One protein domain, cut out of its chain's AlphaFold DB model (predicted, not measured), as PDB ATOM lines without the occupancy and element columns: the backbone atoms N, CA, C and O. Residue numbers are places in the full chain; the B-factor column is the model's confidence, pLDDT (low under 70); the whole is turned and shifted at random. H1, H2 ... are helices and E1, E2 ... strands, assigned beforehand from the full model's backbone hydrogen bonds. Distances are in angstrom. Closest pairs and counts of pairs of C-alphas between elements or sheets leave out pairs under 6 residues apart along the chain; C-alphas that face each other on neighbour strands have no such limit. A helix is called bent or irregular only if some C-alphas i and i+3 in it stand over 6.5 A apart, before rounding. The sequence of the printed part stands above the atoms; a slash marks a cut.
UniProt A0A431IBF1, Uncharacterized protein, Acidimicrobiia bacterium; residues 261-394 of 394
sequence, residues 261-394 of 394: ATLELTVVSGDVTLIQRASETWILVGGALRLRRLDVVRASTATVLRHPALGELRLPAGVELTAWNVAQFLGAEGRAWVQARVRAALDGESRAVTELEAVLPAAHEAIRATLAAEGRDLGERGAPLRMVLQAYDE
ATOM      1  N   ALA A 261     171.186 173.170 187.865       82.62
ATOM      2  CA  ALA A 261     171.988 171.977 187.611       82.62
ATOM      3  C   ALA A 261     172.371 171.214 188.894       82.62
ATOM      4  O   ALA A 261     173.510 170.780 189.084       82.62
ATOM      5  N   THR A 262     171.397 171.073 189.791       90.69
ATOM      6  CA  THR A 262     171.525 170.301 191.025       90.69
ATOM      7  C   THR A 262     171.041 168.875 190.820       90.69
ATOM      8  O   THR A 262     170.082 168.661 190.085       90.69
ATOM      9  N   LEU A 263     171.635 167.914 191.525       94.38
ATOM     10  CA  LEU A 263     171.212 166.516 191.467       94.38
ATOM     11  C   LEU A 263     170.601 166.067 192.797       94.38
ATOM     12  O   LEU A 263     171.266 166.093 193.835       94.38
ATOM     13  N   GLU A 264     169.344 165.634 192.768       95.44
ATOM     14  CA  GLU A 264     168.643 165.123 193.949       95.44
ATOM     15  C   GLU A 264     168.950 163.641 194.178       95.44
ATOM     16  O   GLU A 264     168.693 162.787 193.331       95.44
ATOM     17  N   LEU A 265     169.499 163.313 195.342       97.50
ATOM     18  CA  LEU A 265     169.946 161.968 195.677       97.50
ATOM     19  C   LEU A 265     169.338 161.523 197.001       97.50
ATOM     20  O   LEU A 265     169.179 162.309 197.929       97.50
ATOM     21  N   THR A 266     169.021 160.237 197.111       98.19
ATOM     22  CA  THR A 266     168.633 159.605 198.377       98.19
ATOM     23  C   THR A 266     169.703 158.614 198.803       98.19
ATOM     24  O   THR A 266     170.152 157.808 197.986       98.19
ATOM     25  N   VAL A 267     170.094 158.640 200.076       98.06
ATOM     26  CA  VAL A 267     171.023 157.655 200.638       98.06
ATOM     27  C   VAL A 267     170.293 156.323 200.806       98.06
ATOM     28  O   VAL A 267     169.344 156.225 201.577       98.06
ATOM     29  N   VAL A 268     170.716 155.289 200.084       98.00
ATOM     30  CA  VAL A 268     170.132 153.938 200.171       98.00
ATOM     31  C   VAL A 268     170.868 153.092 201.204       98.00
ATOM     32  O   VAL A 268     170.239 152.352 201.955       98.00
ATOM     33  N   SER A 269     172.194 153.202 201.257       97.50
ATOM     34  CA  SER A 269     173.030 152.516 202.244       97.50
ATOM     35  C   SER A 269     174.389 153.197 202.380       97.50
ATOM     36  O   SER A 269     174.820 153.887 201.455       97.50
ATOM     37  N   GLY A 270     175.084 152.919 203.483       95.06
ATOM     38  CA  GLY A 270     176.401 153.481 203.790       95.06
ATOM     39  C   GLY A 270     176.322 154.797 204.559       95.06
ATOM     40  O   GLY A 270     175.236 155.285 204.882       95.06
ATOM     41  N   ASP A 271     177.495 155.347 204.846       93.50
ATOM     42  CA  ASP A 271     177.670 156.564 205.631       93.50
ATOM     43  C   ASP A 271     178.038 157.728 204.713       93.50
ATOM     44  O   ASP A 271     178.988 157.656 203.925       93.50
ATOM     45  N   VAL A 272     177.257 158.803 204.810       96.50
ATOM     46  CA  VAL A 272     177.325 159.944 203.899       96.50
ATOM     47  C   VAL A 272     177.495 161.226 204.688       96.50
ATOM     48  O   VAL A 272     176.656 161.575 205.514       96.50
ATOM     49  N   THR A 273     178.558 161.960 204.379       96.81
ATOM     50  CA  THR A 273     178.762 163.329 204.859       96.81
ATOM     51  C   THR A 273     178.664 164.286 203.686       96.81
ATOM     52  O   THR A 273     179.417 164.182 202.721       96.81
ATOM     53  N   LEU A 274     177.724 165.220 203.763       96.62
ATOM     54  CA  LEU A 274     177.588 166.326 202.832       96.62
ATOM     55  C   LEU A 274     178.372 167.523 203.375       96.62
ATOM     56  O   LEU A 274     178.101 167.997 204.475       96.62
ATOM     57  N   ILE A 275     179.325 168.018 202.597       94.81
ATOM     58  CA  ILE A 275     180.091 169.223 202.892       94.81
ATOM     59  C   ILE A 275     179.543 170.365 202.047       94.81
ATOM     60  O   ILE A 275     179.593 170.327 200.816       94.81
ATOM     61  N   GLN A 276     179.054 171.397 202.724       91.50
ATOM     62  CA  GLN A 276     178.528 172.622 202.129       91.50
ATOM     63  C   GLN A 276     179.071 173.809 202.907       91.50
ATOM     64  O   GLN A 276     179.001 173.812 204.133       91.50
ATOM     65  N   ARG A 277     179.607 174.832 202.228       88.38
ATOM     66  CA  ARG A 277     180.146 176.034 202.902       88.38
ATOM     67  C   ARG A 277     181.162 175.698 204.006       88.38
ATOM     68  O   ARG A 277     181.111 176.272 205.091       88.38
ATOM     69  N   ALA A 278     182.036 174.721 203.752       85.44
ATOM     70  CA  ALA A 278     182.992 174.179 204.727       85.44
ATOM     71  C   ALA A 278     182.355 173.608 206.015       85.44
ATOM     72  O   ALA A 278     183.050 173.386 207.001       85.44
ATOM     73  N   SER A 279     181.047 173.349 206.009       89.31
ATOM     74  CA  SER A 279     180.310 172.713 207.100       89.31
ATOM     75  C   SER A 279     179.942 171.287 206.713       89.31
ATOM     76  O   SER A 279     179.428 171.046 205.621       89.31
ATOM     77  N   GLU A 280     180.193 170.347 207.618       93.44
ATOM     78  CA  GLU A 280     179.867 168.936 207.442       93.44
ATOM     79  C   GLU A 280     178.484 168.621 208.016       93.44
ATOM     80  O   GLU A 280     178.153 168.992 209.140       93.44
ATOM     81  N   THR A 281     177.664 167.926 207.232       95.50
ATOM     82  CA  THR A 281     176.342 167.440 207.629       95.50
ATOM     83  C   THR A 281     176.254 165.945 207.364       95.50
ATOM     84  O   THR A 281     176.373 165.500 206.223       95.50
ATOM     85  N   TRP A 282     176.013 165.159 208.410       96.00
ATOM     86  CA  TRP A 282     175.755 163.729 208.269       96.00
ATOM     87  C   TRP A 282     174.363 163.501 207.669       96.00
ATOM     88  O   TRP A 282     173.368 163.998 208.199       96.00
ATOM     89  N   ILE A 283     174.276 162.703 206.604       96.44
ATOM     90  CA  ILE A 283     173.011 162.291 205.989       96.44
ATOM     91  C   ILE A 283     172.756 160.817 206.305       96.44
ATOM     92  O   ILE A 283     173.539 159.938 205.952       96.44
ATOM     93  N   LEU A 284     171.658 160.547 207.010       95.06
ATOM     94  CA  LEU A 284     171.255 159.189 207.373       95.06
ATOM     95  C   LEU A 284     170.703 158.432 206.159       95.06
ATOM     96  O   LEU A 284     170.212 159.032 205.203       95.06
ATOM     97  N   VAL A 285     170.704 157.102 206.238       97.12
ATOM     98  CA  VAL A 285     170.010 156.240 205.272       97.12
ATOM     99  C   VAL A 285     168.527 156.620 205.181       97.12
ATOM    100  O   VAL A 285     167.865 156.859 206.189       97.12
ATOM    101  N   GLY A 286     168.012 156.694 203.955       96.75
ATOM    102  CA  GLY A 286     166.692 157.228 203.618       96.75
ATOM    103  C   GLY A 286     166.645 158.757 203.526       96.75
ATOM    104  O   GLY A 286     165.649 159.302 203.054       96.75
ATOM    105  N   GLY A 287     167.704 159.454 203.943       96.69
ATOM    106  CA  GLY A 287     167.829 160.901 203.837       96.69
ATOM    107  C   GLY A 287     168.025 161.353 202.392       96.69
ATOM    108  O   GLY A 287     168.776 160.739 201.628       96.69
ATOM    109  N   ALA A 288     167.351 162.441 202.030       95.69
ATOM    110  CA  ALA A 288     167.559 163.127 200.765       95.69
ATOM    111  C   ALA A 288     168.677 164.168 200.903       95.69
ATOM    112  O   ALA A 288     168.798 164.834 201.932       95.69
ATOM    113  N   LEU A 289     169.465 164.330 199.847       95.19
ATOM    114  CA  LEU A 289     170.439 165.399 199.697       95.19
ATOM    115  C   LEU A 289     170.361 165.969 198.283       95.19
ATOM    116  O   LEU A 289     170.012 165.274 197.330       95.19
ATOM    117  N   ARG A 290     170.716 167.244 198.149       94.50
ATOM    118  CA  ARG A 290     170.816 167.925 196.860       94.50
ATOM    119  C   ARG A 290     172.275 168.262 196.612       94.50
ATOM    120  O   ARG A 290     172.834 169.081 197.332       94.50
ATOM    121  N   LEU A 291     172.868 167.630 195.607       95.06
ATOM    122  CA  LEU A 291     174.245 167.870 195.194       95.06
ATOM    123  C   LEU A 291     174.292 169.101 194.279       95.06
ATOM    124  O   LEU A 291     173.801 169.050 193.149       95.06
ATOM    125  N   ARG A 292     174.863 170.204 194.771       93.25
ATOM    126  CA  ARG A 292     175.099 171.446 194.009       93.25
ATOM    127  C   ARG A 292     176.504 171.461 193.391       93.25
ATOM    128  O   ARG A 292     177.344 170.629 193.730       93.25
ATOM    129  N   ARG A 293     176.791 172.444 192.524       90.06
ATOM    130  CA  ARG A 293     178.087 172.589 191.817       90.06
ATOM    131  C   ARG A 293     179.307 172.654 192.753       90.06
ATOM    132  O   ARG A 293     180.388 172.205 192.372       90.06
ATOM    133  N   LEU A 294     179.129 173.215 193.951       93.25
ATOM    134  CA  LEU A 294     180.189 173.466 194.942       93.25
ATOM    135  C   LEU A 294     180.165 172.491 196.127       93.25
ATOM    136  O   LEU A 294     180.959 172.633 197.055       93.25
ATOM    137  N   ASP A 295     179.262 171.512 196.103       94.56
ATOM    138  CA  ASP A 295     179.100 170.557 197.192       94.56
ATOM    139  C   ASP A 295     180.045 169.370 197.028       94.56
ATOM    140  O   ASP A 295     180.332 168.917 195.914       94.56
ATOM    141  N   VAL A 296     180.470 168.817 198.163       95.69
ATOM    142  CA  VAL A 296     181.245 167.577 198.214       95.69
ATOM    143  C   VAL A 296     180.500 166.574 199.077       95.69
ATOM    144  O   VAL A 296     180.097 166.874 200.197       95.69
ATOM    145  N   VAL A 297     180.324 165.366 198.567       96.44
ATOM    146  CA  VAL A 297     179.779 164.233 199.308       96.44
ATOM    147  C   VAL A 297     180.914 163.261 199.596       96.44
ATOM    148  O   VAL A 297     181.537 162.741 198.674       96.44
ATOM    149  N   ARG A 298     181.178 162.996 200.875       95.75
ATOM    150  CA  ARG A 298     182.145 161.997 201.338       95.75
ATOM    151  C   ARG A 298     181.432 160.724 201.756       95.75
ATOM    152  O   ARG A 298     180.525 160.767 202.588       95.75
ATOM    153  N   ALA A 299     181.881 159.603 201.204       94.88
ATOM    154  CA  ALA A 299     181.462 158.272 201.615       94.88
ATOM    155  C   ALA A 299     182.564 157.637 202.478       94.88
ATOM    156  O   ALA A 299     183.614 157.266 201.958       94.88
ATOM    157  N   SER A 300     182.367 157.530 203.795       92.38
ATOM    158  CA  SER A 300     183.354 156.879 204.680       92.38
ATOM    159  C   SER A 300     183.318 155.353 204.559       92.38
ATOM    160  O   SER A 300     184.332 154.686 204.750       92.38
ATOM    161  N   THR A 301     182.167 154.801 204.177       94.94
ATOM    162  CA  THR A 301     181.958 153.388 203.849       94.94
ATOM    163  C   THR A 301     181.490 153.243 202.400       94.94
ATOM    164  O   THR A 301     181.263 154.233 201.707       94.94
ATOM    165  N   ALA A 302     181.392 152.009 201.895       96.88
ATOM    166  CA  ALA A 302     180.810 151.785 200.575       96.88
ATOM    167  C   ALA A 302     179.333 152.211 200.591       96.88
ATOM    168  O   ALA A 302     178.524 151.658 201.339       96.88
ATOM    169  N   THR A 303     178.996 153.184 199.751       97.50
ATOM    170  CA  THR A 303     177.724 153.904 199.804       97.50
ATOM    171  C   THR A 303     176.947 153.719 198.511       97.50
ATOM    172  O   THR A 303     177.505 153.740 197.411       97.50
ATOM    173  N   VAL A 304     175.629 153.577 198.640       97.94
ATOM    174  CA  VAL A 304     174.705 153.597 197.507       97.94
ATOM    175  C   VAL A 304     173.813 154.821 197.634       97.94
ATOM    176  O   VAL A 304     173.093 154.977 198.619       97.94
ATOM    177  N   LEU A 305     173.849 155.677 196.618       98.00
ATOM    178  CA  LEU A 305     172.919 156.787 196.443       98.00
ATOM    179  C   LEU A 305     171.944 156.437 195.319       98.00
ATOM    180  O   LEU A 305     172.284 155.681 194.413       98.00
ATOM    181  N   ARG A 306     170.730 156.979 195.346       97.75
ATOM    182  CA  ARG A 306     169.731 156.750 194.296       97.75
ATOM    183  C   ARG A 306     169.172 158.058 193.770       97.75
ATOM    184  O   ARG A 306     168.768 158.913 194.553       97.75
ATOM    185  N   HIS A 307     169.092 158.152 192.448       97.62
ATOM    186  CA  HIS A 307     168.338 159.167 191.726       97.62
ATOM    187  C   HIS A 307     167.102 158.513 191.076       97.62
ATOM    188  O   HIS A 307     167.238 157.420 190.516       97.62
ATOM    189  N   PRO A 308     165.916 159.152 191.071       94.81
ATOM    190  CA  PRO A 308     164.694 158.558 190.517       94.81
ATOM    191  C   PRO A 308     164.805 158.103 189.054       94.81
ATOM    192  O   PRO A 308     164.270 157.058 188.700       94.81
ATOM    193  N   ALA A 309     165.510 158.867 188.215       94.81
ATOM    194  CA  ALA A 309     165.669 158.562 186.789       94.81
ATOM    195  C   ALA A 309     166.963 157.806 186.439       94.81
ATOM    196  O   ALA A 309     166.996 157.091 185.445       94.81
ATOM    197  N   LEU A 310     168.036 157.965 187.228       96.69
ATOM    198  CA  LEU A 310     169.360 157.410 186.888       96.69
ATOM    199  C   LEU A 310     169.630 156.076 187.597       96.69
ATOM    200  O   LEU A 310     170.643 155.429 187.332       96.69
ATOM    201  N   GLY A 311     168.745 155.682 188.514       96.44
ATOM    202  CA  GLY A 311     168.922 154.505 189.346       96.44
ATOM    203  C   GLY A 311     169.982 154.724 190.421       96.44
ATOM    204  O   GLY A 311     170.050 155.778 191.058       96.44
ATOM    205  N   GLU A 312     170.779 153.690 190.666       97.06
ATOM    206  CA  GLU A 312     171.771 153.674 191.738       97.06
ATOM    207  C   GLU A 312     173.133 154.208 191.287       97.06
ATOM    208  O   GLU A 312     173.661 153.833 190.236       97.06
ATOM    209  N   LEU A 313     173.720 155.039 192.145       97.81
ATOM    210  CA  LEU A 313     175.098 155.492 192.103       97.81
ATOM    211  C   LEU A 313     175.858 154.772 193.212       97.81
ATOM    212  O   LEU A 313     175.447 154.801 194.375       97.81
ATOM    213  N   ARG A 314     176.961 154.113 192.860       97.19
ATOM    214  CA  ARG A 314     177.735 153.287 193.795       97.19
ATOM    215  C   ARG A 314     179.082 153.935 194.056       97.19
ATOM    216  O   ARG A 314     179.911 154.011 193.156       97.19
ATOM    217  N   LEU A 315     179.280 154.394 195.284       96.81
ATOM    218  CA  LEU A 315     180.489 155.073 195.725       96.81
ATOM    219  C   LEU A 315     181.332 154.091 196.553       96.81
ATOM    220  O   LEU A 315     180.838 153.560 197.554       96.81
ATOM    221  N   PRO A 316     182.592 153.831 196.173       95.69
ATOM    222  CA  PRO A 316     183.521 153.104 197.031       95.69
ATOM    223  C   PRO A 316     183.812 153.870 198.331       95.69
ATOM    224  O   PRO A 316     183.675 155.093 198.388       95.69
ATOM    225  N   ALA A 317     184.253 153.149 199.364       94.81
ATOM    226  CA  ALA A 317     184.679 153.766 200.616       94.81
ATOM    227  C   ALA A 317     185.869 154.716 200.388       94.81
ATOM    228  O   ALA A 317     186.790 154.395 199.636       94.81
ATOM    229  N   GLY A 318     185.848 155.872 201.049       91.44
ATOM    230  CA  GLY A 318     186.884 156.901 200.958       91.44
ATOM    231  C   GLY A 318     186.815 157.773 199.702       91.44
ATOM    232  O   GLY A 318     187.713 158.583 199.486       91.44
ATOM    233  N   VAL A 319     185.781 157.629 198.867       92.69
ATOM    234  CA  VAL A 319     185.635 158.401 197.625       92.69
ATOM    235  C   VAL A 319     184.755 159.633 197.831       92.69
ATOM    236  O   VAL A 319     183.744 159.601 198.537       92.69
ATOM    237  N   GLU A 320     185.144 160.722 197.170       94.88
ATOM    238  CA  GLU A 320     184.382 161.964 197.099       94.88
ATOM    239  C   GLU A 320     183.536 162.014 195.824       94.88
ATOM    240  O   GLU A 320     184.031 161.829 194.709       94.88
ATOM    241  N   LEU A 321     182.252 162.310 195.994       95.50
ATOM    242  CA  LEU A 321     181.322 162.643 194.929       95.50
ATOM    243  C   LEU A 321     181.133 164.161 194.883       95.50
ATOM    244  O   LEU A 321     180.880 164.816 195.887       95.50
ATOM    245  N   THR A 322     181.234 164.709 193.687       94.38
ATOM    246  CA  THR A 322     181.053 166.119 193.343       94.38
ATOM    247  C   THR A 322     180.160 166.180 192.116       94.38
ATOM    248  O   THR A 322     180.008 165.180 191.409       94.38
ATOM    249  N   ALA A 323     179.624 167.354 191.792       91.56
ATOM    250  CA  ALA A 323     178.837 167.524 190.573       91.56
ATOM    251  C   ALA A 323     179.609 167.152 189.283       91.56
ATOM    252  O   ALA A 323     178.990 166.856 188.270       91.56
ATOM    253  N   TRP A 324     180.948 167.104 189.321       89.12
ATOM    254  CA  TRP A 324     181.785 166.862 188.144       89.12
ATOM    255  C   TRP A 324     182.203 165.402 187.922       89.12
ATOM    256  O   TRP A 324     182.676 165.049 186.848       89.12
ATOM    257  N   ASN A 325     182.070 164.537 188.927       92.75
ATOM    258  CA  ASN A 325     182.430 163.120 188.797       92.75
ATOM    259  C   ASN A 325     181.240 162.173 188.985       92.75
ATOM    260  O   ASN A 325     181.440 160.962 189.032       92.75
ATOM    261  N   VAL A 326     180.010 162.695 189.033       95.06
ATOM    262  CA  VAL A 326     178.788 161.886 189.165       95.06
ATOM    263  C   VAL A 326     178.715 160.784 188.110       95.06
ATOM    264  O   VAL A 326     178.419 159.635 188.440       95.06
ATOM    265  N   ALA A 327     179.023 161.118 186.853       94.56
ATOM    266  CA  ALA A 327     178.948 160.194 185.723       94.56
ATOM    267  C   ALA A 327     179.775 158.909 185.935       94.56
ATOM    268  O   ALA A 327     179.368 157.827 185.501       94.56
ATOM    269  N   GLN A 328     180.889 159.005 186.672       95.12
ATOM    270  CA  GLN A 328     181.802 157.891 186.953       95.12
ATOM    271  C   GLN A 328     181.164 156.820 187.849       95.12
ATOM    272  O   GLN A 328     181.539 155.651 187.777       95.12
ATOM    273  N   PHE A 329     180.172 157.200 188.659       96.81
ATOM    274  CA  PHE A 329     179.519 156.312 189.626       96.81
ATOM    275  C   PHE A 329     178.164 155.783 189.160       96.81
ATOM    276  O   PHE A 329     177.528 155.017 189.888       96.81
ATOM    277  N   LEU A 330     177.711 156.169 187.963       96.62
ATOM    278  CA  LEU A 330     176.459 155.675 187.400       96.62
ATOM    279  C   LEU A 330     176.514 154.159 187.167       96.62
ATOM    280  O   LEU A 330     177.522 153.605 186.723       96.62
ATOM    281  N   GLY A 331     175.394 153.478 187.401       95.00
ATOM    282  CA  GLY A 331     175.186 152.115 186.917       95.00
ATOM    283  C   GLY A 331     175.063 152.042 185.387       95.00
ATOM    284  O   GLY A 331     174.977 153.055 184.690       95.00
ATOM    285  N   ALA A 332     175.018 150.821 184.847       95.25
ATOM    286  CA  ALA A 332     174.804 150.604 183.411       95.25
ATOM    287  C   ALA A 332     173.461 151.181 182.928       95.25
ATOM    288  O   ALA A 332     173.409 151.788 181.863       95.25
ATOM    289  N   GLU A 333     172.409 151.044 183.738       95.06
ATOM    290  CA  GLU A 333     171.080 151.597 183.462       95.06
ATOM    291  C   GLU A 333     171.104 153.127 183.384       95.06
ATOM    292  O   GLU A 333     170.678 153.688 182.379       95.06
ATOM    293  N   GLY A 334     171.687 153.804 184.381       96.75
ATOM    294  CA  GLY A 334     171.816 155.263 184.381       96.75
ATOM    295  C   GLY A 334     172.609 155.787 183.183       96.75
ATOM    296  O   GLY A 334     172.177 156.730 182.523       96.75
ATOM    297  N   ARG A 335     173.726 155.134 182.826       96.81
ATOM    298  CA  ARG A 335     174.487 155.483 181.612       96.81
ATOM    299  C   ARG A 335     173.666 155.295 180.338       96.81
ATOM    300  O   ARG A 335     173.696 156.160 179.465       96.81
ATOM    301  N   ALA A 336     172.938 154.184 180.222       96.75
ATOM    302  CA  ALA A 336     172.081 153.919 179.070       96.75
ATOM    303  C   ALA A 336     170.939 154.941 178.968       96.75
ATOM    304  O   ALA A 336     170.656 155.422 177.872       96.75
ATOM    305  N   TRP A 337     170.337 155.317 180.100       97.75
ATOM    306  CA  TRP A 337     169.309 156.351 180.167       97.75
ATOM    307  C   TRP A 337     169.843 157.693 179.660       97.75
ATOM    308  O   TRP A 337     169.256 158.267 178.744       97.75
ATOM    309  N   VAL A 338     170.998 158.147 180.170       97.69
ATOM    310  CA  VAL A 338     171.629 159.410 179.739       97.69
ATOM    311  C   VAL A 338     171.896 159.384 178.236       97.69
ATOM    312  O   VAL A 338     171.473 160.285 177.519       97.69
ATOM    313  N   GLN A 339     172.529 158.323 177.730       97.12
ATOM    314  CA  GLN A 339     172.834 158.188 176.303       97.12
ATOM    315  C   GLN A 339     171.574 158.177 175.427       97.12
ATOM    316  O   GLN A 339     171.559 158.786 174.357       97.12
ATOM    317  N   ALA A 340     170.496 157.531 175.878       97.25
ATOM    318  CA  ALA A 340     169.221 157.540 175.169       97.25
ATOM    319  C   ALA A 340     168.609 158.948 175.103       97.25
ATOM    320  O   ALA A 340     168.117 159.343 174.049       97.25
ATOM    321  N   ARG A 341     168.669 159.721 176.198       97.94
ATOM    322  CA  ARG A 341     168.192 161.113 176.213       97.94
ATOM    323  C   ARG A 341     169.050 162.026 175.337       97.94
ATOM    324  O   ARG A 341     168.497 162.859 174.631       97.94
ATOM    325  N   VAL A 342     170.373 161.847 175.318       96.50
ATOM    326  CA  VAL A 342     171.267 162.612 174.425       96.50
ATOM    327  C   VAL A 342     170.891 162.392 172.960       96.50
ATOM    328  O   VAL A 342     170.731 163.362 172.225       96.50
ATOM    329  N   ARG A 343     170.671 161.139 172.541       95.19
ATOM    330  CA  ARG A 343     170.226 160.834 171.170       95.19
ATOM    331  C   ARG A 343     168.865 161.451 170.857       95.19
ATOM    332  O   ARG A 343     168.732 162.130 169.850       95.19
ATOM    333  N   ALA A 344     167.893 161.291 171.754       96.19
ATOM    334  CA  ALA A 344     166.566 161.881 171.590       96.19
ATOM    335  C   ALA A 344     166.618 163.417 171.452       96.19
ATOM    336  O   ALA A 344     165.931 163.990 170.609       96.19
ATOM    337  N   ALA A 345     167.481 164.084 172.222       95.88
ATOM    338  CA  ALA A 345     167.701 165.522 172.101       95.88
ATOM    339  C   ALA A 345     168.302 165.906 170.735       95.88
ATOM    340  O   ALA A 345     167.846 166.870 170.122       95.88
ATOM    341  N   LEU A 346     169.270 165.135 170.222       92.94
ATOM    342  CA  LEU A 346     169.832 165.323 168.874       92.94
ATOM    343  C   LEU A 346     168.821 165.037 167.754       92.94
ATOM    344  O   LEU A 346     168.933 165.587 166.656       92.94
ATOM    345  N   ASP A 347     167.822 164.201 168.018       93.25
ATOM    346  CA  ASP A 347     166.687 163.945 167.126       93.25
ATOM    347  C   ASP A 347     165.587 165.021 167.233       93.25
ATOM    348  O   ASP A 347     164.578 164.954 166.532       93.25
ATOM    349  N   GLY A 348     165.798 166.054 168.060       92.62
ATOM    350  CA  GLY A 348     164.922 167.221 168.182       92.62
ATOM    351  C   GLY A 348     163.867 167.120 169.285       92.62
ATOM    352  O   GLY A 348     162.973 167.966 169.352       92.62
ATOM    353  N   GLU A 349     163.939 166.123 170.172       96.00
ATOM    354  CA  GLU A 349     162.992 165.989 171.280       96.00
ATOM    355  C   GLU A 349     163.301 167.001 172.398       96.00
ATOM    356  O   GLU A 349     164.149 166.770 173.260       96.00
ATOM    357  N   SER A 350     162.561 168.116 172.444       93.69
ATOM    358  CA  SER A 350     162.741 169.162 173.469       93.69
ATOM    359  C   SER A 350     162.615 168.641 174.902       93.69
ATOM    360  O   SER A 350     163.317 169.105 175.795       93.69
ATOM    361  N   ARG A 351     161.756 167.640 175.133       95.88
ATOM    362  CA  ARG A 351     161.603 167.014 176.452       95.88
ATOM    363  C   ARG A 351     162.897 166.351 176.924       95.88
ATOM    364  O   ARG A 351     163.211 166.427 178.107       95.88
ATOM    365  N   ALA A 352     163.649 165.734 176.015       96.19
ATOM    366  CA  ALA A 352     164.918 165.108 176.355       96.19
ATOM    367  C   ALA A 352     165.964 166.149 176.785       96.19
ATOM    368  O   ALA A 352     166.744 165.873 177.688       96.19
ATOM    369  N   VAL A 353     165.931 167.359 176.209       94.25
ATOM    370  CA  VAL A 353     166.778 168.485 176.643       94.25
ATOM    371  C   VAL A 353     166.462 168.865 178.090       94.25
ATOM    372  O   VAL A 353     167.363 168.860 178.922       94.25
ATOM    373  N   THR A 354     165.187 169.082 178.426       93.56
ATOM    374  CA  THR A 354     164.767 169.406 179.802       93.56
ATOM    375  C   THR A 354     165.112 168.297 180.800       93.56
ATOM    376  O   THR A 354     165.530 168.560 181.925       93.56
ATOM    377  N   GLU A 355     164.956 167.032 180.405       94.75
ATOM    378  CA  GLU A 355     165.321 165.897 181.257       94.75
ATOM    379  C   GLU A 355     166.841 165.804 181.473       94.75
ATOM    380  O   GLU A 355     167.267 165.451 182.571       94.75
ATOM    381  N   LEU A 356     167.658 166.151 180.471       94.94
ATOM    382  CA  LEU A 356     169.117 166.235 180.600       94.94
ATOM    383  C   LEU A 356     169.559 167.416 181.469       94.94
ATOM    384  O   LEU A 356     170.466 167.244 182.279       94.94
ATOM    385  N   GLU A 357     168.917 168.581 181.346       92.06
ATOM    386  CA  GLU A 357     169.160 169.750 182.206       92.06
ATOM    387  C   GLU A 357     168.945 169.408 183.689       92.06
ATOM    388  O   GLU A 357     169.764 169.757 184.539       92.06
ATOM    389  N   ALA A 358     167.889 168.650 184.002       91.44
ATOM    390  CA  ALA A 358     167.572 168.232 185.369       91.44
ATOM    391  C   ALA A 358     168.609 167.273 185.985       91.44
ATOM    392  O   ALA A 358     168.700 167.164 187.206       91.44
ATOM    393  N   VAL A 359     169.397 166.573 185.161       94.44
ATOM    394  CA  VAL A 359     170.456 165.656 185.614       94.44
ATOM    395  C   VAL A 359     171.837 166.059 185.106       94.44
ATOM    396  O   VAL A 359     172.726 165.215 184.964       94.44
ATOM    397  N   LEU A 360     172.036 167.344 184.821       92.69
ATOM    398  CA  LEU A 360     173.215 167.822 184.107       92.69
ATOM    399  C   LEU A 360     174.558 167.415 184.740       92.69
ATOM    400  O   LEU A 360     175.420 166.975 183.982       92.69
ATOM    401  N   PRO A 361     174.738 167.394 186.080       93.44
ATOM    402  CA  PRO A 361     175.947 166.838 186.704       93.44
ATOM    403  C   PRO A 361     176.296 165.404 186.264       93.44
ATOM    404  O   PRO A 361     177.461 165.032 186.157       93.44
ATOM    405  N   ALA A 362     175.284 164.577 185.997       94.56
ATOM    406  CA  ALA A 362     175.453 163.202 185.534       94.56
ATOM    407  C   ALA A 362     175.566 163.095 184.003       94.56
ATOM    408  O   ALA A 362     176.175 162.152 183.496       94.56
ATOM    409  N   ALA A 363     174.958 164.030 183.270       94.94
ATOM    410  CA  ALA A 363     174.872 163.999 181.813       94.94
ATOM    411  C   ALA A 363     175.989 164.774 181.095       94.94
ATOM    412  O   ALA A 363     176.253 164.495 179.926       94.94
ATOM    413  N   HIS A 364     176.648 165.721 181.770       92.75
ATOM    414  CA  HIS A 364     177.583 166.679 181.169       92.75
ATOM    415  C   HIS A 364     178.672 166.018 180.314       92.75
ATOM    416  O   HIS A 364     178.811 166.337 179.132       92.75
ATOM    417  N   GLU A 365     179.383 165.035 180.874       91.12
ATOM    418  CA  GLU A 365     180.465 164.328 180.175       91.12
ATOM    419  C   GLU A 365     179.955 163.580 178.936       91.12
ATOM    420  O   GLU A 365     180.580 163.624 177.877       91.12
ATOM    421  N   ALA A 366     178.784 162.945 179.037       93.69
ATOM    422  CA  ALA A 366     178.169 162.228 177.926       93.69
ATOM    423  C   ALA A 366     177.758 163.177 176.794       93.69
ATOM    424  O   ALA A 366     178.036 162.889 175.632       93.69
ATOM    425  N   ILE A 367     177.142 164.319 177.123       93.94
ATOM    426  CA  ILE A 367     176.770 165.340 176.135       93.94
ATOM    427  C   ILE A 367     178.029 165.858 175.431       93.94
ATOM    428  O   ILE A 367     178.073 165.887 174.201       93.94
ATOM    429  N   ARG A 368     179.076 166.213 176.189       91.38
ATOM    430  CA  ARG A 368     180.356 166.667 175.627       91.38
ATOM    431  C   ARG A 368     180.984 165.636 174.698       91.38
ATOM    432  O   ARG A 368     181.391 165.993 173.597       91.38
ATOM    433  N   ALA A 369     181.062 164.379 175.131       91.19
ATOM    434  CA  ALA A 369     181.664 163.309 174.347       91.19
ATOM    435  C   ALA A 369     180.914 163.085 173.026       91.19
ATOM    436  O   ALA A 369     181.550 162.976 171.981       91.19
ATOM    437  N   THR A 370     179.578 163.086 173.052       91.38
ATOM    438  CA  THR A 370     178.763 162.934 171.838       91.38
ATOM    439  C   THR A 370     178.942 164.115 170.886       91.38
ATOM    440  O   THR A 370     179.211 163.911 169.705       91.38
ATOM    441  N   LEU A 371     178.872 165.352 171.389       89.69
ATOM    442  CA  LEU A 371     179.079 166.544 170.559       89.69
ATOM    443  C   LEU A 371     180.491 166.590 169.950       89.69
ATOM    444  O   LEU A 371     180.651 167.007 168.804       89.69
ATOM    445  N   ALA A 372     181.512 166.151 170.692       88.00
ATOM    446  CA  ALA A 372     182.884 166.075 170.195       88.00
ATOM    447  C   ALA A 372     183.062 164.983 169.128       88.00
ATOM    448  O   ALA A 372     183.758 165.208 168.139       88.00
ATOM    449  N   ALA A 373     182.428 163.819 169.308       86.38
ATOM    450  CA  ALA A 373     182.517 162.696 168.377       86.38
ATOM    451  C   ALA A 373     181.807 162.969 167.040       86.38
ATOM    452  O   ALA A 373     182.300 162.554 165.994       86.38
ATOM    453  N   GLU A 374     180.672 163.670 167.065       78.88
ATOM    454  CA  GLU A 374     179.882 163.969 165.862       78.88
ATOM    455  C   GLU A 374     180.331 165.260 165.140       78.88
ATOM    456  O   GLU A 374     179.950 165.510 163.995       78.88
ATOM    457  N   GLY A 375     181.205 166.060 165.758       68.81
ATOM    458  CA  GLY A 375     181.885 167.184 165.113       68.81
ATOM    459  C   GLY A 375     180.958 168.316 164.639       68.81
ATOM    460  O   GLY A 375     179.923 168.609 165.236       68.81
ATOM    461  N   ARG A 376     181.358 169.013 163.560       61.16
ATOM    462  CA  ARG A 376     180.608 170.167 163.008       61.16
ATOM    463  C   ARG A 376     179.330 169.773 162.255       61.16
ATOM    464  O   ARG A 376     178.514 170.654 161.991       61.16
ATOM    465  N   ASP A 377     179.140 168.490 161.944       63.88
ATOM    466  CA  ASP A 377     177.997 167.989 161.164       63.88
ATOM    467  C   ASP A 377     176.664 168.086 161.914       63.88
ATOM    468  O   ASP A 377     175.594 168.071 161.306       63.88
ATOM    469  N   LEU A 378     176.706 168.274 163.235       73.00
ATOM    470  CA  LEU A 378     175.505 168.443 164.045       73.00
ATOM    471  C   LEU A 378     174.761 169.760 163.810       73.00
ATOM    472  O   LEU A 378     173.600 169.841 164.208       73.00
ATOM    473  N   GLY A 379     175.382 170.773 163.191       75.81
ATOM    474  CA  GLY A 379     174.718 172.024 162.794       75.81
ATOM    475  C   GLY A 379     173.710 172.539 163.832       75.81
ATOM    476  O   GLY A 379     174.044 172.716 165.003       75.81
ATOM    477  N   GLU A 380     172.457 172.733 163.421       80.75
ATOM    478  CA  GLU A 380     171.351 173.168 164.291       80.75
ATOM    479  C   GLU A 380     170.892 172.102 165.305       80.75
ATOM    480  O   GLU A 380     170.461 172.451 166.402       80.75
ATOM    481  N   ARG A 381     171.047 170.807 165.001       84.69
ATOM    482  CA  ARG A 381     170.602 169.692 165.863       84.69
ATOM    483  C   ARG A 381     171.343 169.645 167.198       84.69
ATOM    484  O   ARG A 381     170.759 169.324 168.226       84.69
ATOM    485  N   GLY A 382     172.626 170.002 167.197       85.06
ATOM    486  CA  GLY A 382     173.438 170.077 168.415       85.06
ATOM    487  C   GLY A 382     173.278 171.383 169.202       85.06
ATOM    488  O   GLY A 382     173.862 171.508 170.278       85.06
ATOM    489  N   ALA A 383     172.549 172.380 168.681       87.88
ATOM    490  CA  ALA A 383     172.459 173.701 169.309       87.88
ATOM    491  C   ALA A 383     171.827 173.674 170.714       87.88
ATOM    492  O   ALA A 383     172.428 174.268 171.611       87.88
ATOM    493  N   PRO A 384     170.715 172.947 170.968       89.56
ATOM    494  CA  PRO A 384     170.128 172.880 172.306       89.56
ATOM    495  C   PRO A 384     171.097 172.302 173.342       89.56
ATOM    496  O   PRO A 384     171.290 172.880 174.404       89.56
ATOM    497  N   LEU A 385     171.793 171.211 173.007       90.69
ATOM    498  CA  LEU A 385     172.768 170.592 173.908       90.69
ATOM    499  C   LEU A 385     173.979 171.495 174.177       90.69
ATOM    500  O   LEU A 385     174.486 171.523 175.295       90.69
ATOM    501  N   ARG A 386     174.423 172.272 173.180       89.00
ATOM    502  CA  ARG A 386     175.474 173.283 173.374       89.00
ATOM    503  C   ARG A 386     175.030 174.399 174.320       89.00
ATOM    504  O   ARG A 386     175.831 174.799 175.155       89.00
ATOM    505  N   MET A 387     173.778 174.853 174.228       86.69
ATOM    506  CA  MET A 387     173.229 175.848 175.159       86.69
ATOM    507  C   MET A 387     173.184 175.319 176.596       86.69
ATOM    508  O   MET A 387     173.603 176.022 177.510       86.69
ATOM    509  N   VAL A 388     172.753 174.067 176.786       86.69
ATOM    510  CA  VAL A 388     172.734 173.419 178.108       86.69
ATOM    511  C   VAL A 388     174.134 173.322 178.710       86.69
ATOM    512  O   VAL A 388     174.326 173.642 179.879       86.69
ATOM    513  N   LEU A 389     175.131 172.906 177.918       85.50
ATOM    514  CA  LEU A 389     176.518 172.857 178.387       85.50
ATOM    515  C   LEU A 389     177.056 174.245 178.735       85.50
ATOM    516  O   LEU A 389     177.708 174.394 179.764       85.50
ATOM    517  N   GLN A 390     176.768 175.246 177.900       81.06
ATOM    518  CA  GLN A 390     177.217 176.614 178.128       81.06
ATOM    519  C   GLN A 390     176.686 177.152 179.462       81.06
ATOM    520  O   GLN A 390     177.477 177.639 180.255       81.06
ATOM    521  N   ALA A 391     175.400 176.960 179.763       75.12
ATOM    522  CA  ALA A 391     174.799 177.388 181.031       75.12
ATOM    523  C   ALA A 391     175.371 176.682 182.282       75.12
ATOM    524  O   ALA A 391     175.129 177.112 183.410       75.12
ATOM    525  N   TYR A 392     176.081 175.564 182.107       78.69
ATOM    526  CA  TYR A 392     176.705 174.822 183.203       78.69
ATOM    527  C   TYR A 392     178.192 175.104 183.380       78.69
ATOM    528  O   TYR A 392     178.703 175.018 184.496       78.69
ATOM    529  N   ASP A 393     178.892 175.361 182.275       72.69
ATOM    530  CA  ASP A 393     180.312 175.708 182.282       72.69
ATOM    531  C   ASP A 393     180.548 177.207 182.569       72.69
ATOM    532  O   ASP A 393     181.646 177.557 183.018       72.69
ATOM    533  N   GLU A 394     179.540 178.055 182.323       63.00
ATOM    534  CA  GLU A 394     179.426 179.456 182.771       63.00
ATOM    535  C   GLU A 394     178.733 179.531 184.148       63.00
ATOM    536  O   GLU A 394     179.211 180.348 184.967       63.00
TER     537      GLU A 394
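This is residues 261 to 394 of the 394 residues of an uncharacterized protein of Acidimicrobiia bacterium (UniProt A0A431IBF1). Two lobes stand end to end: a sandwich of two small four-stranded sheets, E4 E1 E6 E7 and E3 E2 E5 E8, face to face with their strands crossed, and a cluster of four helices, H2 to H5, made of two helical hairpins. The short H1 sits at the join, on the sheet E4 E1 E6 E7 and touching H4. The printed part has 134 residues, with eight named strands first, E1 to E8, and then five named helices, H1 to H5; both sheets are antiparallel, and the class is mixed, helices and strands. The whole is compact, with a radius of gyration of the C-alphas of 15.5 A, and its outline is elongated, spanning 46 by 29 by 22 A.

Find C-alpha 263 at (171.212, 166.516, 191.467); from there E1, residues 263 to 269, runs 17.8 A to C-alpha 269 at (173.030, 152.516, 202.244). Next come E2, residues 272 to 276, and E3, residues 279 to 283, then E4, residues 288 to 291, and E5, residues 296 to 299. E6 holds residues 303 to 307 and spans 13.5 A, E7 holds residues 311 to 315 and spans 13.2 A, and E8 is short, residues 320 to 322. Read on into the helices: H1 is residues 326 to 329, H2 is residues 332 to 346 and 21.3 A long, and H3 is residues 350 to 358 and 12.9 A long. H4, residues 360 to 378, spans 20.2 A; it is irregular, with C-alphas 373 and 376 9.4 A apart, and has a kink of 61 degrees near residue 372. H5, residues 383 to 393, runs 15.3 A and ends at C-alpha 393, at (180.312, 175.708, 182.282).

Begin at E1, whose pairing is staggered: residues 263 to 266 pair with E4, where N 265 and O 289 are 2.8 A apart, and residues 266 to 269 pair with E6, where N 266 and O 306 are 2.9 A apart. E6 and E7 form a hairpin, with N 305 and O 313 at 2.9 A, and this sheet is strongly twisted. In the other sheet E2 and E3 form a hairpin, with N 274 and O 281 at 2.8 A. E2 and E5 have N 273 and O 298 at 2.9 A, and E5 and E8 have N 297 and O 321 at 2.8 A. The facing parts of the two sheets are 9.5 A apart, centre to centre, and their strands stand at 48 degrees. H1 has a height over the sheet E4 E1 E6 E7 of 8.0 A, and it touches residues 361 to 365 of H4, closest at the C-alphas of Ala 327 and Ala 362, 4.6 A. H2 only grazes that sheet, with residues 332 to 337. H2 and H3 form a helical hairpin at a steep tilt of 45 degrees, closest at the C-alphas of Ala 345 and Ala 352, 5.1 A. H4, with residues 360 to 368, and H5 form another, at a steep tilt of 44 degrees, closest at the C-alphas of His 364 and Leu 389, 6.9 A. H3 and H5 touch at a shallow tilt of 12 degrees, the same way, with the C-alphas of Glu 357 and Val 388 6.6 A apart. In H2, H3 and H5 every O i to N i+4 pair is within hydrogen-bond range; H4 has 10 of 15, and H1 is too short for such a pair.

The two C-alphas farthest apart are those of Leu 284 and Asp 377, 47.5 A. The printed part has no cut, ends at the chain's last residue, 394, and its links between named elements are tight. The mean pLDDT of the printed part is 92.1; look for values under 70 at residues 375 to 377 and at residue 394.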